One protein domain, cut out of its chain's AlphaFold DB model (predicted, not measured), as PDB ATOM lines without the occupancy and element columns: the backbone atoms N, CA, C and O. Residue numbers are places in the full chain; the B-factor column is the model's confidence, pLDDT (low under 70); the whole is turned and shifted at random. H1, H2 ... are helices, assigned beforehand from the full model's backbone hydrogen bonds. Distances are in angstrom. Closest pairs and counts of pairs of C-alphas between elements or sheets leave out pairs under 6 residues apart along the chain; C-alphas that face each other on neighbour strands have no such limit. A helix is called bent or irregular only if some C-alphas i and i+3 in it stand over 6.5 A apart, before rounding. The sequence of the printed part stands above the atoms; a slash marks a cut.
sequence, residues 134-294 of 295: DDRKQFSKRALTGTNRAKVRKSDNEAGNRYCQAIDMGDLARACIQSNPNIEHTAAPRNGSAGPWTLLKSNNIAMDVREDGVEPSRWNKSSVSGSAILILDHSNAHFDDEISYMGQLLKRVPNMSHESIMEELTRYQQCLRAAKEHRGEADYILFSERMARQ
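Overview. This is residues 134 to 294 of the 295 residues of an uncharacterized protein of Epicoccum nigrum (UniProt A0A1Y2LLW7). Two long helices, H2 and H5, overlap where the last part of H2 packs on the first part of H5, and together they make the long axis of a rod. At the far end of H5 the chain folds back into H6, which runs beside H5, and the short H7 packs on both; at the other end the short H1 and H4 pack on H2 among long loops. The printed part has 161 residues with seven named helices, H1 to H7 in order along the chain, and no named strand; the class is all helix. The whole is loose, with a radius of gyration of the C-alphas of 21.8 A, and spans 72 by 33 by 23 A.

Along the chain. H1, residues 134 to 137, begins at C-alpha 134 (45.486, 22.382, 10.749); it is neither bent nor irregular, but only just: C-alphas 134 and 137 are 6.1 A apart. H2, residues 154 to 179, is 37.0 A long. H3 is residues 183 to 186 and H4 residues 207 to 212. H5, residues 221 to 255, is 51.5 A long from C-alpha 221 (42.392, 2.374, 12.101); it is only just irregular, with C-alphas 251 and 254 6.9 A apart. H6, residues 258 to 277, is 29.0 A long. H7, residues 287 to 292, ends at C-alpha 292 (38.852, -29.321, -5.381).

Arrangement. H2 is the hub, touching four helices. Its residues 156 to 163 touch H1, closest at the C-alphas of Arg 136 and Ala 159, 4.7 A. H2 and H4 only just touch, with 3 pairs of C-alphas within 8 A, about perpendicular at 82 degrees; the C-alphas of Ile 167 and Val 209 are closest, 6.2 A. H2 and H3 touch only at the corner, and only just, with 3 such pairs; the closest C-alphas are Ile 177 and Ile 183, 6.1 A. Residues 169 to 179 of H2 touch residues 221 to 231 of H5, the same way at a steep tilt of 39 degrees; the C-alphas of Ala 173 and Val 224 are closest, 5.8 A. H5 and H6 are close but not clearly touching, opposite ways at a shallow tilt of 7 degrees, closest at the C-alphas of Val 253 and Ile 261, 6.8 A. H7 touches H6, closest at the C-alphas of Cys 271 and Phe 287, 5.1 A, and H5, at those of Asp 241 and Ser 288, 6.8 A. Every O i to N i+4 pair is within hydrogen-bond range in H2, H6 and H7, against 28 of 31 in H5 and 0 of 2 in H4, where 2 of 3 O i to N i+3 pairs are; H1 and H3 are too short for an O i to N i+4 pair.

Size, cuts and confidence. The two C-alphas farthest apart, Lys 151 and Ser 257, are 73.2 A apart. The printed part has no cut. The links H1 to H2 and H3 to H4 are long. Mean pLDDT of the printed part is 87.1; residues 144 to 151 and 188 to 194 are under 70.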
ATOM      1  N   ASP A 134      44.862  21.618  11.837       71.94
ATOM      2  CA  ASP A 134      45.486  22.382  10.749       71.94
ATOM      3  C   ASP A 134      46.973  22.690  11.017       71.94
ATOM      4  O   ASP A 134      47.812  22.624  10.120       71.94
ATOM      5  N   ASP A 135      47.346  22.903  12.284       75.56
ATOM      6  CA  ASP A 135      48.740  23.142  12.679       75.56
ATOM      7  C   ASP A 135      49.618  21.885  12.551       75.56
ATOM      8  O   ASP A 135      50.842  21.980  12.565       75.56
ATOM      9  N   ARG A 136      49.029  20.684  12.481       80.62
ATOM     10  CA  ARG A 136      49.790  19.420  12.467       80.62
ATOM     11  C   ARG A 136      50.565  19.242  11.175       80.62
ATOM     12  O   ARG A 136      51.703  18.773  11.223       80.62
ATOM     13  N   LYS A 137      49.968  19.655  10.053       83.19
ATOM     14  CA  LYS A 137      50.579  19.616   8.722       83.19
ATOM     15  C   LYS A 137      51.925  20.337   8.710       83.19
ATOM     16  O   LYS A 137      52.904  19.802   8.202       83.19
ATOM     17  N   GLN A 138      52.010  21.486   9.383       82.12
ATOM     18  CA  GLN A 138      53.226  22.303   9.447       82.12
ATOM     19  C   GLN A 138      54.423  21.577  10.070       82.12
ATOM     20  O   GLN A 138      55.562  21.957   9.809       82.12
ATOM     21  N   PHE A 139      54.193  20.551  10.889       82.25
ATOM     22  CA  PHE A 139      55.248  19.784  11.558       82.25
ATOM     23  C   PHE A 139      55.404  18.366  10.996       82.25
ATOM     24  O   PHE A 139      56.208  17.581  11.500       82.25
ATOM     25  N   SER A 140      54.621  18.014   9.975       80.62
ATOM     26  CA  SER A 140      54.730  16.737   9.281       80.62
ATOM     27  C   SER A 140      55.958  16.724   8.376       80.62
ATOM     28  O   SER A 140      56.204  17.669   7.633       80.62
ATOM     29  N   LYS A 141      56.687  15.605   8.380       80.50
ATOM     30  CA  LYS A 141      57.783  15.355   7.428       80.50
ATOM     31  C   LYS A 141      57.287  14.978   6.028       80.50
ATOM     32  O   LYS A 141      58.068  15.012   5.090       80.50
ATOM     33  N   ARG A 142      56.021  14.560   5.908       75.81
ATOM     34  CA  ARG A 142      55.389  14.139   4.646       75.81
ATOM     35  C   ARG A 142      54.545  15.240   3.998       75.81
ATOM     36  O   ARG A 142      54.084  15.042   2.884       75.81
ATOM     37  N   ALA A 143      54.309  16.353   4.694       71.88
ATOM     38  CA  ALA A 143      53.507  17.438   4.148       71.88
ATOM     39  C   ALA A 143      54.289  18.222   3.092       71.88
ATOM     40  O   ALA A 143      55.470  18.517   3.287       71.88
ATOM     41  N   LEU A 144      53.604  18.630   2.022       66.50
ATOM     42  CA  LEU A 144      54.195  19.424   0.939       66.50
ATOM     43  C   LEU A 144      54.711  20.791   1.419       66.50
ATOM     44  O   LEU A 144      55.649  21.342   0.851       66.50
ATOM     45  N   THR A 145      54.114  21.334   2.482       63.22
ATOM     46  CA  THR A 145      54.375  22.685   3.010       63.22
ATOM     47  C   THR A 145      54.913  22.681   4.448       63.22
ATOM     48  O   THR A 145      54.638  23.590   5.233       63.22
ATOM     49  N   GLY A 146      55.670  21.644   4.828       61.12
ATOM     50  CA  GLY A 146      56.248  21.518   6.171       61.12
ATOM     51  C   GLY A 146      57.203  22.662   6.550       61.12
ATOM     52  O   GLY A 146      57.948  23.190   5.725       61.12
ATOM     53  N   THR A 147      57.211  23.050   7.828       60.91
ATOM     54  CA  THR A 147      58.148  24.054   8.357       60.91
ATOM     55  C   THR A 147      59.517  23.441   8.667       60.91
ATOM     56  O   THR A 147      59.655  22.627   9.576       60.91
ATOM     57  N   ASN A 148      60.568  23.927   7.996       56.75
ATOM     58  CA  ASN A 148      61.978  23.638   8.307       56.75
ATOM     59  C   ASN A 148      62.480  24.446   9.525       56.75
ATOM     60  O   ASN A 148      63.508  25.121   9.470       56.75
ATOM     61  N   ARG A 149      61.736  24.460  10.640       60.50
ATOM     62  CA  ARG A 149      62.160  25.209  11.837       60.50
ATOM     63  C   ARG A 149      63.227  24.437  12.618       60.50
ATOM     64  O   ARG A 149      62.988  23.328  13.072       60.50
ATOM     65  N   ALA A 150      64.363  25.087  12.886       57.25
ATOM     66  CA  ALA A 150      65.517  24.518  13.599       57.25
ATOM     67  C   ALA A 150      65.252  24.095  15.065       57.25
ATOM     68  O   ALA A 150      66.080  23.420  15.671       57.25
ATOM     69  N   LYS A 151      64.112  24.477  15.659       68.12
ATOM     70  CA  LYS A 151      63.710  24.088  17.023       68.12
ATOM     71  C   LYS A 151      62.263  23.595  17.037       68.12
ATOM     72  O   LYS A 151      61.343  24.359  17.325       68.12
ATOM     73  N   VAL A 152      62.070  22.317  16.726       75.56
ATOM     74  CA  VAL A 152      60.768  21.637  16.811       75.56
ATOM     75  C   VAL A 152      60.564  21.128  18.238       75.56
ATOM     76  O   VAL A 152      61.398  20.387  18.763       75.56
ATOM     77  N   ARG A 153      59.475  21.528  18.909       83.50
ATOM     78  CA  ARG A 153      59.168  21.013  20.255       83.50
ATOM     79  C   ARG A 153      58.657  19.572  20.164       83.50
ATOM     80  O   ARG A 153      58.104  19.159  19.150       83.50
ATOM     81  N   LYS A 154      58.745  18.804  21.255       83.94
ATOM     82  CA  LYS A 154      58.188  17.434  21.310       83.94
ATOM     83  C   LYS A 154      56.707  17.382  20.899       83.94
ATOM     84  O   LYS A 154      56.314  16.489  20.155       83.94
ATOM     85  N   SER A 155      55.911  18.357  21.341       82.19
ATOM     86  CA  SER A 155      54.495  18.502  20.973       82.19
ATOM     87  C   SER A 155      54.274  18.683  19.471       82.19
ATOM     88  O   SER A 155      53.257  18.251  18.937       82.19
ATOM     89  N   ASP A 156      55.221  19.333  18.800       84.25
ATOM     90  CA  ASP A 156      55.161  19.643  17.376       84.25
ATOM     91  C   ASP A 156      55.489  18.386  16.565       84.25
ATOM     92  O   ASP A 156      54.745  18.021  15.662       84.25
ATOM     93  N   ASN A 157      56.519  17.644  16.981       83.75
ATOM     94  CA  ASN A 157      56.827  16.328  16.421       83.75
ATOM     95  C   ASN A 157      55.657  15.347  16.577       83.75
ATOM     96  O   ASN A 157      55.325  14.622  15.644       83.75
ATOM     97  N   GLU A 158      55.001  15.318  17.742       86.00
ATOM     98  CA  GLU A 158      53.829  14.460  17.946       86.00
ATOM     99  C   GLU A 158      52.650  14.876  17.051       86.00
ATOM    100  O   GLU A 158      51.965  14.022  16.487       86.00
ATOM    101  N   ALA A 159      52.428  16.183  16.892       84.94
ATOM    102  CA  ALA A 159      51.433  16.725  15.977       84.94
ATOM    103  C   ALA A 159      51.708  16.289  14.526       84.94
ATOM    104  O   ALA A 159      50.822  15.702  13.903       84.94
ATOM    105  N   GLY A 160      52.935  16.484  14.038       87.31
ATOM    106  CA  GLY A 160      53.371  16.059  12.707       87.31
ATOM    107  C   GLY A 160      53.251  14.554  12.487       87.31
ATOM    108  O   GLY A 160      52.698  14.118  11.483       87.31
ATOM    109  N   ASN A 161      53.656  13.740  13.467       88.38
ATOM    110  CA  ASN A 161      53.520  12.284  13.392       88.38
ATOM    111  C   ASN A 161      52.059  11.837  13.276       88.38
ATOM    112  O   ASN A 161      51.764  10.898  12.543       88.38
ATOM    113  N   ARG A 162      51.125  12.501  13.968       88.56
ATOM    114  CA  ARG A 162      49.689  12.205  13.830       88.56
ATOM    115  C   ARG A 162      49.164  12.539  12.432       88.56
ATOM    116  O   ARG A 162      48.255  11.858  11.974       88.56
ATOM    117  N   TYR A 163      49.715  13.562  11.779       90.38
ATOM    118  CA  TYR A 163      49.393  13.882  10.387       90.38
ATOM    119  C   TYR A 163      49.969  12.833   9.427       90.38
ATOM    120  O   TYR A 163      49.227  12.297   8.611       90.38
ATOM    121  N   CYS A 164      51.240  12.440   9.591       91.12
ATOM    122  CA  CYS A 164      51.834  11.336   8.825       91.12
ATOM    123  C   CYS A 164      51.003  10.051   8.948       91.12
ATOM    124  O   CYS A 164      50.663   9.451   7.939       91.12
ATOM    125  N   GLN A 165      50.592   9.685  10.167       92.56
ATOM    126  CA  GLN A 165      49.738   8.514  10.383       92.56
ATOM    127  C   GLN A 165      48.390   8.627   9.665       92.56
ATOM    128  O   GLN A 165      47.859   7.619   9.219       92.56
ATOM    129  N   ALA A 166      47.809   9.825   9.566       92.94
ATOM    130  CA  ALA A 166      46.561  10.013   8.831       92.94
ATOM    131  C   ALA A 166      46.749   9.776   7.324       92.94
ATOM    132  O   ALA A 166      45.890   9.141   6.711       92.94
ATOM    133  N   ILE A 167      47.882  10.214   6.762       93.62
ATOM    134  CA  ILE A 167      48.277   9.894   5.384       93.62
ATOM    135  C   ILE A 167      48.459   8.381   5.223       93.62
ATOM    136  O   ILE A 167      47.810   7.787   4.367       93.62
ATOM    137  N   ASP A 168      49.274   7.753   6.081       94.75
ATOM    138  CA  ASP A 168      49.549   6.310   6.038       94.75
ATOM    139  C   ASP A 168      48.246   5.499   6.057       94.75
ATOM    140  O   ASP A 168      48.084   4.544   5.304       94.75
ATOM    141  N   MET A 169      47.281   5.902   6.890       95.50
ATOM    142  CA  MET A 169      45.986   5.231   6.974       95.50
ATOM    143  C   MET A 169      45.110   5.436   5.735       95.50
ATOM    144  O   MET A 169      44.354   4.530   5.387       95.50
ATOM    145  N   GLY A 170      45.168   6.610   5.098       95.06
ATOM    146  CA  GLY A 170      44.470   6.871   3.837       95.06
ATOM    147  C   GLY A 170      45.016   6.003   2.704       95.06
ATOM    148  O   GLY A 170      44.249   5.330   2.015       95.06
ATOM    149  N   ASP A 171      46.342   5.949   2.573       95.75
ATOM    150  CA  ASP A 171      47.021   5.110   1.582       95.75
ATOM    151  C   ASP A 171      46.769   3.617   1.836       95.75
ATOM    152  O   ASP A 171      46.441   2.880   0.907       95.75
ATOM    153  N   LEU A 172      46.837   3.171   3.096       95.69
ATOM    154  CA  LEU A 172      46.591   1.777   3.459       95.69
ATOM    155  C   LEU A 172      45.149   1.346   3.169       95.69
ATOM    156  O   LEU A 172      44.934   0.262   2.628       95.69
ATOM    157  N   ALA A 173      44.163   2.188   3.499       94.94
ATOM    158  CA  ALA A 173      42.764   1.903   3.193       94.94
ATOM    159  C   ALA A 173      42.546   1.786   1.679       94.94
ATOM    160  O   ALA A 173      41.942   0.819   1.222       94.94
ATOM    161  N   ARG A 174      43.117   2.714   0.899       95.62
ATOM    162  CA  ARG A 174      43.077   2.666  -0.568       95.62
ATOM    163  C   ARG A 174      43.688   1.375  -1.109       95.62
ATOM    164  O   ARG A 174      43.077   0.743  -1.961       95.62
ATOM    165  N   ALA A 175      44.856   0.973  -0.611       94.25
ATOM    166  CA  ALA A 175      45.527  -0.251  -1.044       94.25
ATOM    167  C   ALA A 175      44.695  -1.509  -0.738       94.25
ATOM    168  O   ALA A 175      44.577  -2.395  -1.580       94.25
ATOM    169  N   CYS A 176      44.063  -1.564   0.438       93.69
ATOM    170  CA  CYS A 176      43.162  -2.660   0.794       93.69
ATOM    171  C   CYS A 176      41.958  -2.735  -0.161       93.69
ATOM    172  O   CYS A 176      41.669  -3.811  -0.676       93.69
ATOM    173  N   ILE A 177      41.310  -1.599  -0.454       93.25
ATOM    174  CA  ILE A 177      40.165  -1.518  -1.383       93.25
ATOM    175  C   ILE A 177      40.579  -1.883  -2.817       93.25
ATOM    176  O   ILE A 177      39.842  -2.547  -3.536       93.25
ATOM    177  N   GLN A 178      41.778  -1.487  -3.252       92.94
ATOM    178  CA  GLN A 178      42.314  -1.889  -4.558       92.94
ATOM    179  C   GLN A 178      42.568  -3.398  -4.648       92.94
ATOM    180  O   GLN A 178      42.420  -3.974  -5.724       92.94
ATOM    181  N   SER A 179      42.967  -4.034  -3.541       90.00
ATOM    182  CA  SER A 179      43.174  -5.483  -3.490       90.00
ATOM    183  C   SER A 179      41.855  -6.253  -3.482       90.00
ATOM    184  O   SER A 179      41.751  -7.267  -4.165       90.00
ATOM    185  N   ASN A 180      40.879  -5.791  -2.701       90.81
ATOM    186  CA  ASN A 180      39.536  -6.351  -2.621       90.81
ATOM    187  C   ASN A 180      38.531  -5.184  -2.541       90.81
ATOM    188  O   ASN A 180      38.407  -4.562  -1.482       90.81
ATOM    189  N   PRO A 181      37.792  -4.889  -3.630       90.75
ATOM    190  CA  PRO A 181      36.831  -3.783  -3.667       90.75
ATOM    191  C   PRO A 181      35.711  -3.875  -2.626       90.75
ATOM    192  O   PRO A 181      35.131  -2.855  -2.265       90.75
ATOM    193  N   ASN A 182      35.421  -5.078  -2.126       89.12
ATOM    194  CA  ASN A 182      34.358  -5.337  -1.160       89.12
ATOM    195  C   ASN A 182      34.867  -5.429   0.284       89.12
ATOM    196  O   ASN A 182      34.058  -5.630   1.191       89.12
ATOM    197  N   ILE A 183      36.173  -5.237   0.521       89.19
ATOM    198  CA  ILE A 183      36.809  -5.442   1.832       89.19
ATOM    199  C   ILE A 183      36.144  -4.639   2.953       89.19
ATOM    200  O   ILE A 183      36.096  -5.076   4.098       89.19
ATOM    201  N   GLU A 184      35.575  -3.477   2.634       89.75
ATOM    202  CA  GLU A 184      34.862  -2.642   3.601       89.75
ATOM    203  C   GLU A 184      33.611  -3.315   4.176       89.75
ATOM    204  O   GLU A 184      33.154  -2.923   5.247       89.75
ATOM    205  N   HIS A 185      33.057  -4.304   3.479       88.06
ATOM    206  CA  HIS A 185      31.846  -5.031   3.848       88.06
ATOM    207  C   HIS A 185      32.135  -6.460   4.310       88.06
ATOM    208  O   HIS A 185      31.416  -6.972   5.167       88.06
ATOM    209  N   THR A 186      33.181  -7.082   3.764       83.31
ATOM    210  CA  THR A 186      33.491  -8.509   3.943       83.31
ATOM    211  C   THR A 186      34.655  -8.780   4.899       83.31
ATOM    212  O   THR A 186      34.924  -9.932   5.239       83.31
ATOM    213  N   ALA A 187      35.349  -7.737   5.367       76.56
ATOM    214  CA  ALA A 187      36.483  -7.886   6.270       76.56
ATOM    215  C   ALA A 187      36.155  -8.682   7.546       76.56
ATOM    216  O   ALA A 187      35.072  -8.594   8.123       76.56
ATOM    217  N   ALA A 188      37.168  -9.375   8.064       68.31
ATOM    218  CA  ALA A 188      37.220  -9.783   9.463       68.31
ATOM    219  C   ALA A 188      38.038  -8.753  10.258       68.31
ATOM    220  O   ALA A 188      39.265  -8.877  10.345       68.31
ATOM    221  N   PRO A 189      37.432  -7.697  10.837       64.06
ATOM    222  CA  PRO A 189      38.155  -6.870  11.786       64.06
ATOM    223  C   PRO A 189      38.698  -7.745  12.928       64.06
ATOM    224  O   PRO A 189      38.070  -8.704  13.374       64.06
ATOM    225  N   ARG A 190      39.916  -7.407  13.359       58.31
ATOM    226  CA  ARG A 190      40.727  -8.097  14.375       58.31
ATOM    227  C   ARG A 190      39.859  -8.727  15.486       58.31
ATOM    228  O   ARG A 190      39.102  -8.002  16.125       58.31
ATOM    229  N   ASN A 191      40.040 -10.037  15.718       54.91
ATOM    230  CA  ASN A 191      39.288 -10.945  16.617       54.91
ATOM    231  C   ASN A 191      38.210 -11.831  15.959       54.91
ATOM    232  O   ASN A 191      37.407 -12.432  16.669       54.91
ATOM    233  N   GLY A 192      38.214 -11.975  14.631       50.53
ATOM    234  CA  GLY A 192      37.483 -13.054  13.951       50.53
ATOM    235  C   GLY A 192      35.969 -12.860  13.841       50.53
ATOM    236  O   GLY A 192      35.283 -13.740  13.331       50.53
ATOM    237  N   SER A 193      35.426 -11.717  14.266       57.66
ATOM    238  CA  SER A 193      34.052 -11.358  13.921       57.66
ATOM    239  C   SER A 193      34.034 -10.827  12.492       57.66
ATOM    240  O   SER A 193      34.587  -9.756  12.240       57.66
ATOM    241  N   ALA A 194      33.406 -11.558  11.574       64.81
ATOM    242  CA  ALA A 194      33.076 -11.037  10.253       64.81
ATOM    243  C   ALA A 194      32.238  -9.759  10.404       64.81
ATOM    244  O   ALA A 194      31.316  -9.704  11.226       64.81
ATOM    245  N   GLY A 195      32.565  -8.718   9.645       73.81
ATOM    246  CA  GLY A 195      31.768  -7.505   9.655       73.81
ATOM    247  C   GLY A 195      32.405  -6.333   8.921       73.81
ATOM    248  O   GLY A 195      33.624  -6.264   8.759       73.81
ATOM    249  N   PRO A 196      31.579  -5.358   8.522       85.06
ATOM    250  CA  PRO A 196      32.062  -4.211   7.788       85.06
ATOM    251  C   PRO A 196      33.060  -3.396   8.613       85.06
ATOM    252  O   PRO A 196      33.006  -3.328   9.850       85.06
ATOM    253  N   TRP A 197      33.954  -2.702   7.919       90.94
ATOM    254  CA  TRP A 197      34.796  -1.693   8.534       90.94
ATOM    255  C   TRP A 197      33.951  -0.634   9.237       90.94
ATOM    256  O   TRP A 197      32.963  -0.122   8.713       90.94
ATOM    257  N   THR A 198      34.367  -0.258  10.445       90.31
ATOM    258  CA  THR A 198      33.631   0.736  11.222       90.31
ATOM    259  C   THR A 198      33.892   2.135  10.679       90.31
ATOM    260  O   THR A 198      35.031   2.608  10.701       90.31
ATOM    261  N   LEU A 199      32.833   2.822  10.252       92.75
ATOM    262  CA  LEU A 199      32.911   4.200   9.778       92.75
ATOM    263  C   LEU A 199      33.272   5.166  10.919       92.75
ATOM    264  O   LEU A 199      32.753   5.086  12.036       92.75
ATOM    265  N   LEU A 200      34.156   6.116  10.632       93.19
ATOM    266  CA  LEU A 200      34.485   7.215  11.528       93.19
ATOM    267  C   LEU A 200      33.394   8.290  11.491       93.19
ATOM    268  O   LEU A 200      32.829   8.611  10.449       93.19
ATOM    269  N   LYS A 201      33.166   8.935  12.639       93.56
ATOM    270  CA  LYS A 201      32.405  10.191  12.692       93.56
ATOM    271  C   LYS A 201      33.113  11.261  11.857       93.56
ATOM    272  O   LYS A 201      34.343  11.318  11.861       93.56
ATOM    273  N   SER A 202      32.356  12.153  11.218       90.88
ATOM    274  CA  SER A 202      32.888  13.199  10.326       90.88
ATOM    275  C   SER A 202      34.002  14.042  10.960       90.88
ATOM    276  O   SER A 202      35.032  14.287  10.340       90.88
ATOM    277  N   ASN A 203      33.863  14.411  12.236       88.88
ATOM    278  CA  ASN A 203      34.877  15.166  12.977       88.88
ATOM    279  C   ASN A 203      36.192  14.390  13.209       88.88
ATOM    280  O   ASN A 203      37.252  14.995  13.397       88.88
ATOM    281  N   ASN A 204      36.159  13.060  13.159       89.50
ATOM    282  CA  ASN A 204      37.330  12.203  13.325       89.50
ATOM    283  C   ASN A 204      38.095  11.967  12.014       89.50
ATOM    284  O   ASN A 204      39.252  11.555  12.081       89.50
ATOM    285  N   ILE A 205      37.521  12.310  10.858       92.50
ATOM    286  CA  ILE A 205      38.178  12.194   9.550       92.50
ATOM    287  C   ILE A 205      39.181  13.342   9.374       92.50
ATOM    288  O   ILE A 205      38.863  14.510   9.606       92.50
ATOM    289  N   ALA A 206      40.418  13.012   9.007       91.06
ATOM    290  CA  ALA A 206      41.503  13.973   8.804       91.06
ATOM    291  C   ALA A 206      41.432  14.603   7.404       91.06
ATOM    292  O   ALA A 206      42.236  14.294   6.536       91.06
ATOM    293  N   MET A 207      40.429  15.452   7.166       91.06
ATOM    294  CA  MET A 207      40.188  16.077   5.853       91.06
ATOM    295  C   MET A 207      41.370  16.911   5.330       91.06
ATOM    296  O   MET A 207      41.518  17.071   4.123       91.06
ATOM    297  N   ASP A 208      42.225  17.385   6.231       85.81
ATOM    298  CA  ASP A 208      43.445  18.156   5.980       85.81
ATOM    299  C   ASP A 208      44.516  17.397   5.179       85.81
ATOM    300  O   ASP A 208      45.404  18.017   4.597       85.81
ATOM    301  N   VAL A 209      44.450  16.063   5.105       88.62
ATOM    302  CA  VAL A 209      45.374  15.272   4.265       88.62
ATOM    303  C   VAL A 209      45.014  15.312   2.777       88.62
ATOM    304  O   VAL A 209      45.869  15.045   1.935       88.62
ATOM    305  N   ARG A 210      43.779  15.706   2.430       89.12
ATOM    306  CA  ARG A 210      43.333  15.807   1.031       89.12
ATOM    307  C   ARG A 210      44.080  16.890   0.259       89.12
ATOM    308  O   ARG A 210      44.295  16.743  -0.939       89.12
ATOM    309  N   GLU A 211      44.509  17.946   0.943       84.81
ATOM    310  CA  GLU A 211      45.329  19.011   0.355       84.81
ATOM    311  C   GLU A 211      46.670  18.503  -0.190       84.81
ATOM    312  O   GLU A 211      47.226  19.117  -1.094       84.81
ATOM    313  N   ASP A 212      47.172  17.382   0.336       83.12
ATOM    314  CA  ASP A 212      48.406  16.736  -0.119       83.12
ATOM    315  C   ASP A 212      48.120  15.589  -1.115       83.12
ATOM    316  O   ASP A 212      48.964  14.726  -1.345       83.12
ATOM    317  N   GLY A 213      46.920  15.560  -1.713       86.19
ATOM    318  CA  GLY A 213      46.532  14.603  -2.758       86.19
ATOM    319  C   GLY A 213      46.105  13.222  -2.249       86.19
ATOM    320  O   GLY A 213      45.889  12.311  -3.048       86.19
ATOM    321  N   VAL A 214      45.963  13.047  -0.934       89.50
ATOM    322  CA  VAL A 214      45.617  11.762  -0.314       89.50
ATOM    323  C   VAL A 214      44.171  11.794   0.169       89.50
ATOM    324  O   VAL A 214      43.813  12.595   1.027       89.50
ATOM    325  N   GLU A 215      43.324  10.898  -0.342       93.25
ATOM    326  CA  GLU A 215      41.971  10.750   0.210       93.25
ATOM    327  C   GLU A 215      42.056  10.229   1.659       93.25
ATOM    328  O   GLU A 215      42.664   9.177   1.891       93.25
ATOM    329  N   PRO A 216      41.480  10.941   2.648       93.81
ATOM    330  CA  PRO A 216      41.531  10.514   4.037       93.81
ATOM    331  C   PRO A 216      40.768   9.212   4.252       93.81
ATOM    332  O   PRO A 216      39.663   9.021   3.740       93.81
ATOM    333  N   SER A 217      41.317   8.354   5.110       94.75
ATOM    334  CA  SER A 217      40.600   7.168   5.569       94.75
ATOM    335  C   SER A 217      39.319   7.570   6.303       94.75
ATOM    336  O   SER A 217      39.342   8.382   7.235       94.75
ATOM    337  N   ARG A 218      38.194   6.983   5.886       95.31
ATOM    338  CA  ARG A 218      36.882   7.168   6.523       95.31
ATOM    339  C   ARG A 218      36.594   6.101   7.570       95.31
ATOM    340  O   ARG A 218      35.570   6.176   8.240       95.31
ATOM    341  N   TRP A 219      37.488   5.133   7.733       93.94
ATOM    342  CA  TRP A 219      37.260   3.939   8.538       93.94
ATOM    343  C   TRP A 219      38.198   3.888   9.736       93.94
ATOM    344  O   TRP A 219      39.244   4.539   9.788       93.94
ATOM    345  N   ASN A 220      37.803   3.120  10.745       91.81
ATOM    346  CA  ASN A 220      38.598   2.951  11.945       91.81
ATOM    347  C   ASN A 220      39.959   2.319  11.613       91.81
ATOM    348  O   ASN A 220      40.051   1.323  10.893       91.81
ATOM    349  N   LYS A 221      41.020   2.872  12.213       91.56
ATOM    350  CA  LYS A 221      42.392   2.374  12.101       91.56
ATOM    351  C   LYS A 221      42.507   0.873  12.363       91.56
ATOM    352  O   LYS A 221      43.246   0.205  11.644       91.56
ATOM    353  N   SER A 222      41.823   0.347  13.380       89.69
ATOM    354  CA  SER A 222      41.907  -1.076  13.727       89.69
ATOM    355  C   SER A 222      41.317  -1.976  12.644       89.69
ATOM    356  O   SER A 222      41.882  -3.036  12.393       89.69
ATOM    357  N   SER A 223      40.234  -1.546  11.989       89.56
ATOM    358  CA  SER A 223      39.600  -2.283  10.890       89.56
ATOM    359  C   SER A 223      40.530  -2.352   9.681       89.56
ATOM    360  O   SER A 223      40.897  -3.443   9.258       89.56
ATOM    361  N   VAL A 224      41.009  -1.195   9.212       91.88
ATOM    362  CA  VAL A 224      41.906  -1.111   8.047       91.88
ATOM    363  C   VAL A 224      43.218  -1.859   8.298       91.88
ATOM    364  O   VAL A 224      43.661  -2.632   7.456       91.88
ATOM    365  N   SER A 225      43.830  -1.677   9.475       91.88
ATOM    366  CA  SER A 225      45.086  -2.367   9.808       91.88
ATOM    367  C   SER A 225      44.888  -3.879   9.936       91.88
ATOM    368  O   SER A 225      45.762  -4.640   9.542       91.88
ATOM    369  N   GLY A 226      43.753  -4.317  10.495       89.00
ATOM    370  CA  GLY A 226      43.417  -5.737  10.604       89.00
ATOM    371  C   GLY A 226      43.274  -6.389   9.233       89.00
ATOM    372  O   GLY A 226      43.914  -7.402   8.975       89.00
ATOM    373  N   SER A 227      42.519  -5.766   8.327       90.19
ATOM    374  CA  SER A 227      42.380  -6.260   6.956       90.19
ATOM    375  C   SER A 227      43.691  -6.238   6.183       90.19
ATOM    376  O   SER A 227      43.957  -7.181   5.451       90.19
ATOM    377  N   ALA A 228      44.538  -5.224   6.364       91.62
ATOM    378  CA  ALA A 228      45.853  -5.197   5.727       91.62
ATOM    379  C   ALA A 228      46.724  -6.397   6.137       91.62
ATOM    380  O   ALA A 228      47.366  -7.002   5.284       91.62
ATOM    381  N   ILE A 229      46.713  -6.760   7.425       91.12
ATOM    382  CA  ILE A 229      47.418  -7.948   7.927       91.12
ATOM    383  C   ILE A 229      46.850  -9.210   7.273       91.12
ATOM    384  O   ILE A 229      47.606  -9.978   6.694       91.12
ATOM    385  N   LEU A 230      45.523  -9.375   7.269       89.50
ATOM    386  CA  LEU A 230      44.890 -10.541   6.647       89.50
ATOM    387  C   LEU A 230      45.165 -10.632   5.145       89.50
ATOM    388  O   LEU A 230      45.400 -11.715   4.630       89.50
ATOM    389  N   ILE A 231      45.156  -9.511   4.420       91.62
ATOM    390  CA  ILE A 231      45.501  -9.492   2.994       91.62
ATOM    391  C   ILE A 231      46.934  -9.988   2.786       91.62
ATOM    392  O   ILE A 231      47.168 -10.744   1.842       91.62
ATOM    393  N   LEU A 232      47.881  -9.594   3.642       92.06
ATOM    394  CA  LEU A 232      49.261 -10.077   3.574       92.06
ATOM    395  C   LEU A 232      49.347 -11.574   3.884       92.06
ATOM    396  O   LEU A 232      49.927 -12.312   3.091       92.06
ATOM    397  N   ASP A 233      48.722 -12.027   4.970       91.12
ATOM    398  CA  ASP A 233      48.724 -13.437   5.376       91.12
ATOM    399  C   ASP A 233      48.114 -14.328   4.283       91.12
ATOM    400  O   ASP A 233      48.728 -15.302   3.845       91.12
ATOM    401  N   HIS A 234      46.953 -13.939   3.755       92.00
ATOM    402  CA  HIS A 234      46.295 -14.635   2.652       92.00
ATOM    403  C   HIS A 234      47.104 -14.573   1.353       92.00
ATOM    404  O   HIS A 234      47.095 -15.527   0.583       92.00
ATOM    405  N   SER A 235      47.825 -13.478   1.092       92.38
ATOM    406  CA  SER A 235      48.702 -13.387  -0.082       92.38
ATOM    407  C   SER A 235      49.877 -14.355   0.015       92.38
ATOM    408  O   SER A 235      50.199 -14.997  -0.978       92.38
ATOM    409  N   ASN A 236      50.482 -14.493   1.196       93.94
ATOM    410  CA  ASN A 236      51.567 -15.446   1.421       93.94
ATOM    411  C   ASN A 236      51.067 -16.886   1.276       93.94
ATOM    412  O   ASN A 236      51.631 -17.646   0.495       93.94
ATOM    413  N   ALA A 237      49.950 -17.221   1.931       92.31
ATOM    414  CA  ALA A 237      49.336 -18.542   1.810       92.31
ATOM    415  C   ALA A 237      48.975 -18.877   0.352       92.31
ATOM    416  O   ALA A 237      49.175 -19.998  -0.103       92.31
ATOM    417  N   HIS A 238      48.501 -17.887  -0.407       91.75
ATOM    418  CA  HIS A 238      48.222 -18.035  -1.830       91.75
ATOM    419  C   HIS A 238      49.477 -18.313  -2.663       91.75
ATOM    420  O   HIS A 238      49.415 -19.119  -3.585       91.75
ATOM    421  N   PHE A 239      50.605 -17.651  -2.382       92.62
ATOM    422  CA  PHE A 239      51.855 -17.922  -3.097       92.62
ATOM    423  C   PHE A 239      52.369 -19.336  -2.821       92.62
ATOM    424  O   PHE A 239      52.761 -20.030  -3.759       92.62
ATOM    425  N   ASP A 240      52.316 -19.787  -1.568       94.88
ATOM    426  CA  ASP A 240      52.722 -21.146  -1.201       94.88
ATOM    427  C   ASP A 240      51.834 -22.205  -1.875       94.88
ATOM    428  O   ASP A 240      52.333 -23.192  -2.425       94.88
ATOM    429  N   ASP A 241      50.518 -21.971  -1.893       94.00
ATOM    430  CA  ASP A 241      49.545 -22.826  -2.576       94.00
ATOM    431  C   ASP A 241      49.819 -22.893  -4.088       94.00
ATOM    432  O   ASP A 241      49.790 -23.964  -4.698       94.00
ATOM    433  N   GLU A 242      50.169 -21.756  -4.696       93.25
ATOM    434  CA  GLU A 242      50.429 -21.639  -6.133       93.25
ATOM    435  C   GLU A 242      51.685 -22.410  -6.530       93.25
ATOM    436  O   GLU A 242      51.665 -23.202  -7.477       93.25
ATOM    437  N   ILE A 243      52.756 -22.243  -5.753       94.06
ATOM    438  CA  ILE A 243      54.010 -22.978  -5.926       94.06
ATOM    439  C   ILE A 243      53.762 -24.486  -5.799       94.06
ATOM    440  O   ILE A 243      54.229 -25.263  -6.639       94.06
ATOM    441  N   SER A 244      53.004 -24.911  -4.783       94.62
ATOM    442  CA  SER A 244      52.681 -26.321  -4.553       94.62
ATOM    443  C   SER A 244      51.882 -26.921  -5.712       94.62
ATOM    444  O   SER A 244      52.274 -27.951  -6.274       94.62
ATOM    445  N   TYR A 245      50.796 -26.262  -6.126       92.94
ATOM    446  CA  TYR A 245      49.937 -26.735  -7.209       92.94
ATOM    447  C   TYR A 245      50.678 -26.802  -8.545       92.94
ATOM    448  O   TYR A 245      50.623 -27.828  -9.224       92.94
ATOM    449  N   MET A 246      51.424 -25.754  -8.910       91.62
ATOM    450  CA  MET A 246      52.200 -25.741 -10.151       91.62
ATOM    451  C   MET A 246      53.278 -26.827 -10.144       91.62
ATOM    452  O   MET A 246      53.463 -27.521 -11.145       91.62
ATOM    453  N   GLY A 247      53.929 -27.060  -8.999       94.50
ATOM    454  CA  GLY A 247      54.867 -28.168  -8.826       94.50
ATOM    455  C   GLY A 247      54.229 -29.546  -9.043       94.50
ATOM    456  O   GLY A 247      54.868 -30.442  -9.599       94.50
ATOM    457  N   GLN A 248      52.967 -29.736  -8.649       92.94
ATOM    458  CA  GLN A 248      52.220 -30.972  -8.905       92.94
ATOM    459  C   GLN A 248      51.742 -31.074 -10.355       92.94
ATOM    460  O   GLN A 248      51.823 -32.147 -10.954       92.94
ATOM    461  N   LEU A 249      51.267 -29.973 -10.942       91.44
ATOM    462  CA  LEU A 249      50.838 -29.923 -12.335       91.44
ATOM    463  C   LEU A 249      51.989 -30.303 -13.269       91.44
ATOM    464  O   LEU A 249      51.824 -31.197 -14.091       91.44
ATOM    465  N   LEU A 250      53.180 -29.731 -13.073       94.38
ATOM    466  CA  LEU A 250      54.367 -30.046 -13.877       94.38
ATOM    467  C   LEU A 250      54.752 -31.534 -13.841       94.38
ATOM    468  O   LEU A 250      55.254 -32.055 -14.834       94.38
ATOM    469  N   LYS A 251      54.484 -32.243 -12.737       95.62
ATOM    470  CA  LYS A 251      54.699 -33.700 -12.643       95.62
ATOM    471  C   LYS A 251      53.656 -34.506 -13.423       95.62
ATOM    472  O   LYS A 251      53.963 -35.604 -13.876       95.62
ATOM    473  N   ARG A 252      52.430 -33.988 -13.558       94.31
ATOM    474  CA  ARG A 252      51.312 -34.646 -14.257       94.31
ATOM    475  C   ARG A 252      51.315 -34.368 -15.760       94.31
ATOM    476  O   ARG A 252      50.987 -35.270 -16.523       94.31
ATOM    477  N   VAL A 253      51.733 -33.167 -16.171       94.69
ATOM    478  CA  VAL A 253      51.733 -32.679 -17.565       94.69
ATOM    479  C   VAL A 253      52.272 -33.691 -18.587       94.69
ATOM    480  O   VAL A 253      51.600 -33.872 -19.598       94.69
ATOM    481  N   PRO A 254      53.397 -34.407 -18.362       95.94
ATOM    482  CA  PRO A 254      53.900 -35.384 -19.333       95.94
ATOM    483  C   PRO A 254      52.921 -36.521 -19.662       95.94
ATOM    484  O   PRO A 254      53.026 -37.130 -20.720       95.94
ATOM    485  N   ASN A 255      51.976 -36.799 -18.761       96.00
ATOM    486  CA  ASN A 255      50.975 -37.857 -18.891       96.00
ATOM    487  C   ASN A 255      49.576 -37.311 -19.227       96.00
ATOM    488  O   ASN A 255      48.607 -38.067 -19.218       96.00
ATOM    489  N   MET A 256      49.445 -36.006 -19.474       96.50
ATOM    490  CA  MET A 256      48.174 -35.359 -19.794       96.50
ATOM    491  C   MET A 256      48.066 -35.102 -21.296       96.50
ATOM    492  O   MET A 256      49.054 -34.815 -21.970       96.50
ATOM    493  N   SER A 257      46.844 -35.163 -21.828       97.50
ATOM    494  CA  SER A 257      46.583 -34.677 -23.182       97.50
ATOM    495  C   SER A 257      46.672 -33.147 -23.215       97.50
ATOM    496  O   SER A 257      46.464 -32.471 -22.205       97.50
ATOM    497  N   HIS A 258      46.940 -32.586 -24.393       94.56
ATOM    498  CA  HIS A 258      46.937 -31.135 -24.588       94.56
ATOM    499  C   HIS A 258      45.600 -30.497 -24.169       94.56
ATOM    500  O   HIS A 258      45.587 -29.454 -23.522       94.56
ATOM    501  N   GLU A 259      44.480 -31.146 -24.495       96.50
ATOM    502  CA  GLU A 259      43.141 -30.683 -24.119       96.50
ATOM    503  C   GLU A 259      42.971 -30.629 -22.597       96.50
ATOM    504  O   GLU A 259      42.590 -29.588 -22.061       96.50
ATOM    505  N   SER A 260      43.376 -31.685 -21.885       95.12
ATOM    506  CA  SER A 260      43.322 -31.718 -20.420       95.12
ATOM    507  C   SER A 260      44.225 -30.667 -19.770       95.12
ATOM    508  O   SER A 260      43.870 -30.117 -18.733       95.12
ATOM    509  N   ILE A 261      45.385 -30.359 -20.362       94.31
ATOM    510  CA  ILE A 261      46.266 -29.290 -19.863       94.31
ATOM    511  C   ILE A 261      45.576 -27.928 -19.989       94.31
ATOM    512  O   ILE A 261      45.580 -27.147 -19.039       94.31
ATOM    513  N   MET A 262      44.969 -27.638 -21.142       95.88
ATOM    514  CA  MET A 262      44.290 -26.360 -21.378       95.88
ATOM    515  C   MET A 262      43.065 -26.177 -20.477       95.88
ATOM    516  O   MET A 262      42.837 -25.080 -19.961       95.88
ATOM    517  N   GLU A 263      42.304 -27.247 -20.248       94.38
ATOM    518  CA  GLU A 263      41.181 -27.242 -19.311       94.38
ATOM    519  C   GLU A 263      41.656 -26.969 -17.875       94.38
ATOM    520  O   GLU A 263      41.124 -26.087 -17.197       94.38
ATOM    521  N   GLU A 264      42.705 -27.660 -17.424       92.44
ATOM    522  CA  GLU A 264      43.293 -27.474 -16.094       92.44
ATOM    523  C   GLU A 264      43.802 -26.035 -15.890       92.44
ATOM    524  O   GLU A 264      43.494 -25.409 -14.876       92.44
ATOM    525  N   LEU A 265      44.515 -25.469 -16.873       92.38
ATOM    526  CA  LEU A 265      45.016 -24.090 -16.820       92.38
ATOM    527  C   LEU A 265      43.887 -23.054 -16.792       92.38
ATOM    528  O   LEU A 265      43.986 -22.050 -16.083       92.38
ATOM    529  N   THR A 266      42.804 -23.301 -17.530       94.06
ATOM    530  CA  THR A 266      41.630 -22.417 -17.538       94.06
ATOM    531  C   THR A 266      40.957 -22.401 -16.167       94.06
ATOM    532  O   THR A 266      40.676 -21.326 -15.628       94.06
ATOM    533  N   ARG A 267      40.747 -23.580 -15.566       91.62
ATOM    534  CA  ARG A 267      40.174 -23.706 -14.215       91.62
ATOM    535  C   ARG A 267      41.068 -23.058 -13.164       91.62
ATOM    536  O   ARG A 267      40.585 -22.271 -12.347       91.62
ATOM    537  N   TYR A 268      42.374 -23.305 -13.249       91.69
ATOM    538  CA  TYR A 268      43.371 -22.669 -12.398       91.69
ATOM    539  C   TYR A 268      43.267 -21.137 -12.467       91.69
ATOM    540  O   TYR A 268      43.128 -20.490 -11.430       91.69
ATOM    541  N   GLN A 269      43.222 -20.545 -13.666       92.44
ATOM    542  CA  GLN A 269      43.116 -19.091 -13.832       92.44
ATOM    543  C   GLN A 269      41.830 -18.514 -13.214       92.44
ATOM    544  O   GLN A 269      41.862 -17.435 -12.612       92.44
ATOM    545  N   GLN A 270      40.700 -19.215 -13.348       93.12
ATOM    546  CA  GLN A 270      39.426 -18.804 -12.753       93.12
ATOM    547  C   GLN A 270      39.484 -18.840 -11.221       93.12
ATOM    548  O   GLN A 270      39.136 -17.853 -10.566       93.12
ATOM    549  N   CYS A 271      39.976 -19.940 -10.647       91.88
ATOM    550  CA  CYS A 271      40.095 -20.094  -9.198       91.88
ATOM    551  C   CYS A 271      41.096 -19.106  -8.590       91.88
ATOM    552  O   CYS A 271      40.831 -18.555  -7.521       91.88
ATOM    553  N   LEU A 272      42.201 -18.821  -9.287       90.19
ATOM    554  CA  LEU A 272      43.205 -17.839  -8.875       90.19
ATOM    555  C   LEU A 272      42.614 -16.426  -8.800       90.19
ATOM    556  O   LEU A 272      42.832 -15.698  -7.831       90.19
ATOM    557  N   ARG A 273      41.826 -16.038  -9.812       90.56
ATOM    558  CA  ARG A 273      41.143 -14.737  -9.831       90.56
ATOM    559  C   ARG A 273      40.157 -14.620  -8.673       90.56
ATOM    560  O   ARG A 273      40.215 -13.634  -7.945       90.56
ATOM    561  N   ALA A 274      39.334 -15.646  -8.461       89.06
ATOM    562  CA  ALA A 274      38.396 -15.679  -7.345       89.06
ATOM    563  C   ALA A 274      39.130 -15.582  -5.997       89.06
ATOM    564  O   ALA A 274      38.784 -14.760  -5.155       89.06
ATOM    565  N   ALA A 275      40.199 -16.355  -5.787       89.19
ATOM    566  CA  ALA A 275      40.980 -16.262  -4.558       89.19
ATOM    567  C   ALA A 275      41.563 -14.851  -4.361       89.19
ATOM    568  O   ALA A 275      41.498 -14.309  -3.264       89.19
ATOM    569  N   LYS A 276      42.083 -14.209  -5.413       88.62
ATOM    570  CA  LYS A 276      42.598 -12.834  -5.325       88.62
ATOM    571  C   LYS A 276      41.525 -11.826  -4.897       88.62
ATOM    572  O   LYS A 276      41.805 -11.000  -4.031       88.62
ATOM    573  N   GLU A 277      40.335 -11.896  -5.485       89.25
ATOM    574  CA  GLU A 277      39.236 -10.953  -5.229       89.25
ATOM    575  C   GLU A 277      38.692 -11.044  -3.796       89.25
ATOM    576  O   GLU A 277      38.243 -10.038  -3.259       89.25
ATOM    577  N   HIS A 278      38.822 -12.205  -3.151       88.38
ATOM    578  CA  HIS A 278      38.352 -12.457  -1.784       88.38
ATOM    579  C   HIS A 278      39.449 -12.332  -0.709       88.38
ATOM    580  O   HIS A 278      39.251 -12.710   0.448       88.38
ATOM    581  N   ARG A 279      40.646 -11.823  -1.040       89.12
ATOM    582  CA  ARG A 279      41.711 -11.664  -0.034       89.12
ATOM    583  C   ARG A 279      41.281 -10.701   1.071       89.12
ATOM    584  O   ARG A 279      40.780  -9.608   0.817       89.12
ATOM    585  N   GLY A 280      41.560 -11.108   2.305       86.44
ATOM    586  CA  GLY A 280      41.311 -10.305   3.510       86.44
ATOM    587  C   GLY A 280      39.943 -10.536   4.156       86.44
ATOM    588  O   GLY A 280      39.637  -9.901   5.168       86.44
ATOM    589  N   GLU A 281      39.145 -11.438   3.589       87.25
ATOM    590  CA  GLU A 281      37.843 -11.850   4.113       87.25
ATOM    591  C   GLU A 281      37.982 -12.916   5.203       87.25
ATOM    592  O   GLU A 281      39.011 -13.585   5.308       87.25
ATOM    593  N   ALA A 282      36.953 -13.049   6.042       80.06
ATOM    594  CA  ALA A 282      36.935 -14.008   7.152       80.06
ATOM    595  C   ALA A 282      36.955 -15.467   6.671       80.06
ATOM    596  O   ALA A 282      37.576 -16.330   7.282       80.06
ATOM    597  N   ASP A 283      36.242 -15.717   5.581       83.75
ATOM    598  CA  ASP A 283      36.009 -16.998   4.928       83.75
ATOM    599  C   ASP A 283      36.899 -17.170   3.691       83.75
ATOM    600  O   ASP A 283      36.552 -17.876   2.742       83.75
ATOM    601  N   TYR A 284      38.068 -16.523   3.704       88.50
ATOM    602  CA  TYR A 284      39.061 -16.693   2.661       88.50
ATOM    603  C   TYR A 284      39.418 -18.175   2.494       88.50
ATOM    604  O   TYR A 284      39.837 -18.847   3.436       88.50
ATOM    605  N   ILE A 285      39.281 -18.661   1.264       90.75
ATOM    606  CA  ILE A 285      39.667 -20.013   0.858       90.75
ATOM    607  C   ILE A 285      40.705 -19.940  -0.258       90.75
ATOM    608  O   ILE A 285      40.604 -19.110  -1.178       90.75
ATOM    609  N   LEU A 286      41.682 -20.836  -0.167       91.38
ATOM    610  CA  LEU A 286      42.772 -20.981  -1.127       91.38
ATOM    611  C   LEU A 286      42.250 -21.415  -2.502       91.38
ATOM    612  O   LEU A 286      41.150 -21.961  -2.628       91.38
ATOM    613  N   PHE A 287      43.020 -21.160  -3.564       91.44
ATOM    614  CA  PHE A 287      42.554 -21.516  -4.905       91.44
ATOM    615  C   PHE A 287      42.568 -23.035  -5.112       91.44
ATOM    616  O   PHE A 287      41.684 -23.536  -5.800       91.44
ATOM    617  N   SER A 288      43.508 -23.776  -4.516       88.19
ATOM    618  CA  SER A 288      43.534 -25.241  -4.620       88.19
ATOM    619  C   SER A 288      42.297 -25.878  -3.982       88.19
ATOM    620  O   SER A 288      41.691 -26.781  -4.560       88.19
ATOM    621  N   GLU A 289      41.843 -25.345  -2.846       90.56
ATOM    622  CA  GLU A 289      40.580 -25.747  -2.224       90.56
ATOM    623  C   GLU A 289      39.378 -25.423  -3.117       90.56
ATOM    624  O   GLU A 289      38.449 -26.225  -3.215       90.56
ATOM    625  N   ARG A 290      39.387 -24.270  -3.803       91.12
ATOM    626  CA  ARG A 290      38.344 -23.919  -4.785       91.12
ATOM    627  C   ARG A 290      38.331 -24.896  -5.958       91.12
ATOM    628  O   ARG A 290      37.255 -25.351  -6.332       91.12
ATOM    629  N   MET A 291      39.502 -25.254  -6.484       87.00
ATOM    630  CA  MET A 291      39.646 -26.245  -7.554       87.00
ATOM    631  C   MET A 291      39.076 -27.605  -7.133       87.00
ATOM    632  O   MET A 291      38.342 -28.223  -7.897       87.00
ATOM    633  N   ALA A 292      39.351 -28.047  -5.901       87.25
ATOM    634  CA  ALA A 292      38.852 -29.321  -5.381       87.25
ATOM    635  C   ALA A 292      37.320 -29.372  -5.246       87.25
ATOM    636  O   ALA A 292      36.737 -30.442  -5.371       87.25
ATOM    637  N   ARG A 293      36.657 -28.230  -5.013       87.31
ATOM    638  CA  ARG A 293      35.187 -28.143  -4.887       87.31
ATOM    639  C   ARG A 293      34.444 -28.127  -6.226       87.31
ATOM    640  O   ARG A 293      33.221 -28.204  -6.225       87.31
ATOM    641  N   GLN A 294      35.151 -27.960  -7.343       77.06
ATOM    642  CA  GLN A 294      34.564 -27.965  -8.690       77.06
ATOM    643  C   GLN A 294      34.545 -29.365  -9.334       77.06
ATOM    644  O   GLN A 294      34.130 -29.490 -10.486       77.06
TER     645      GLN A 294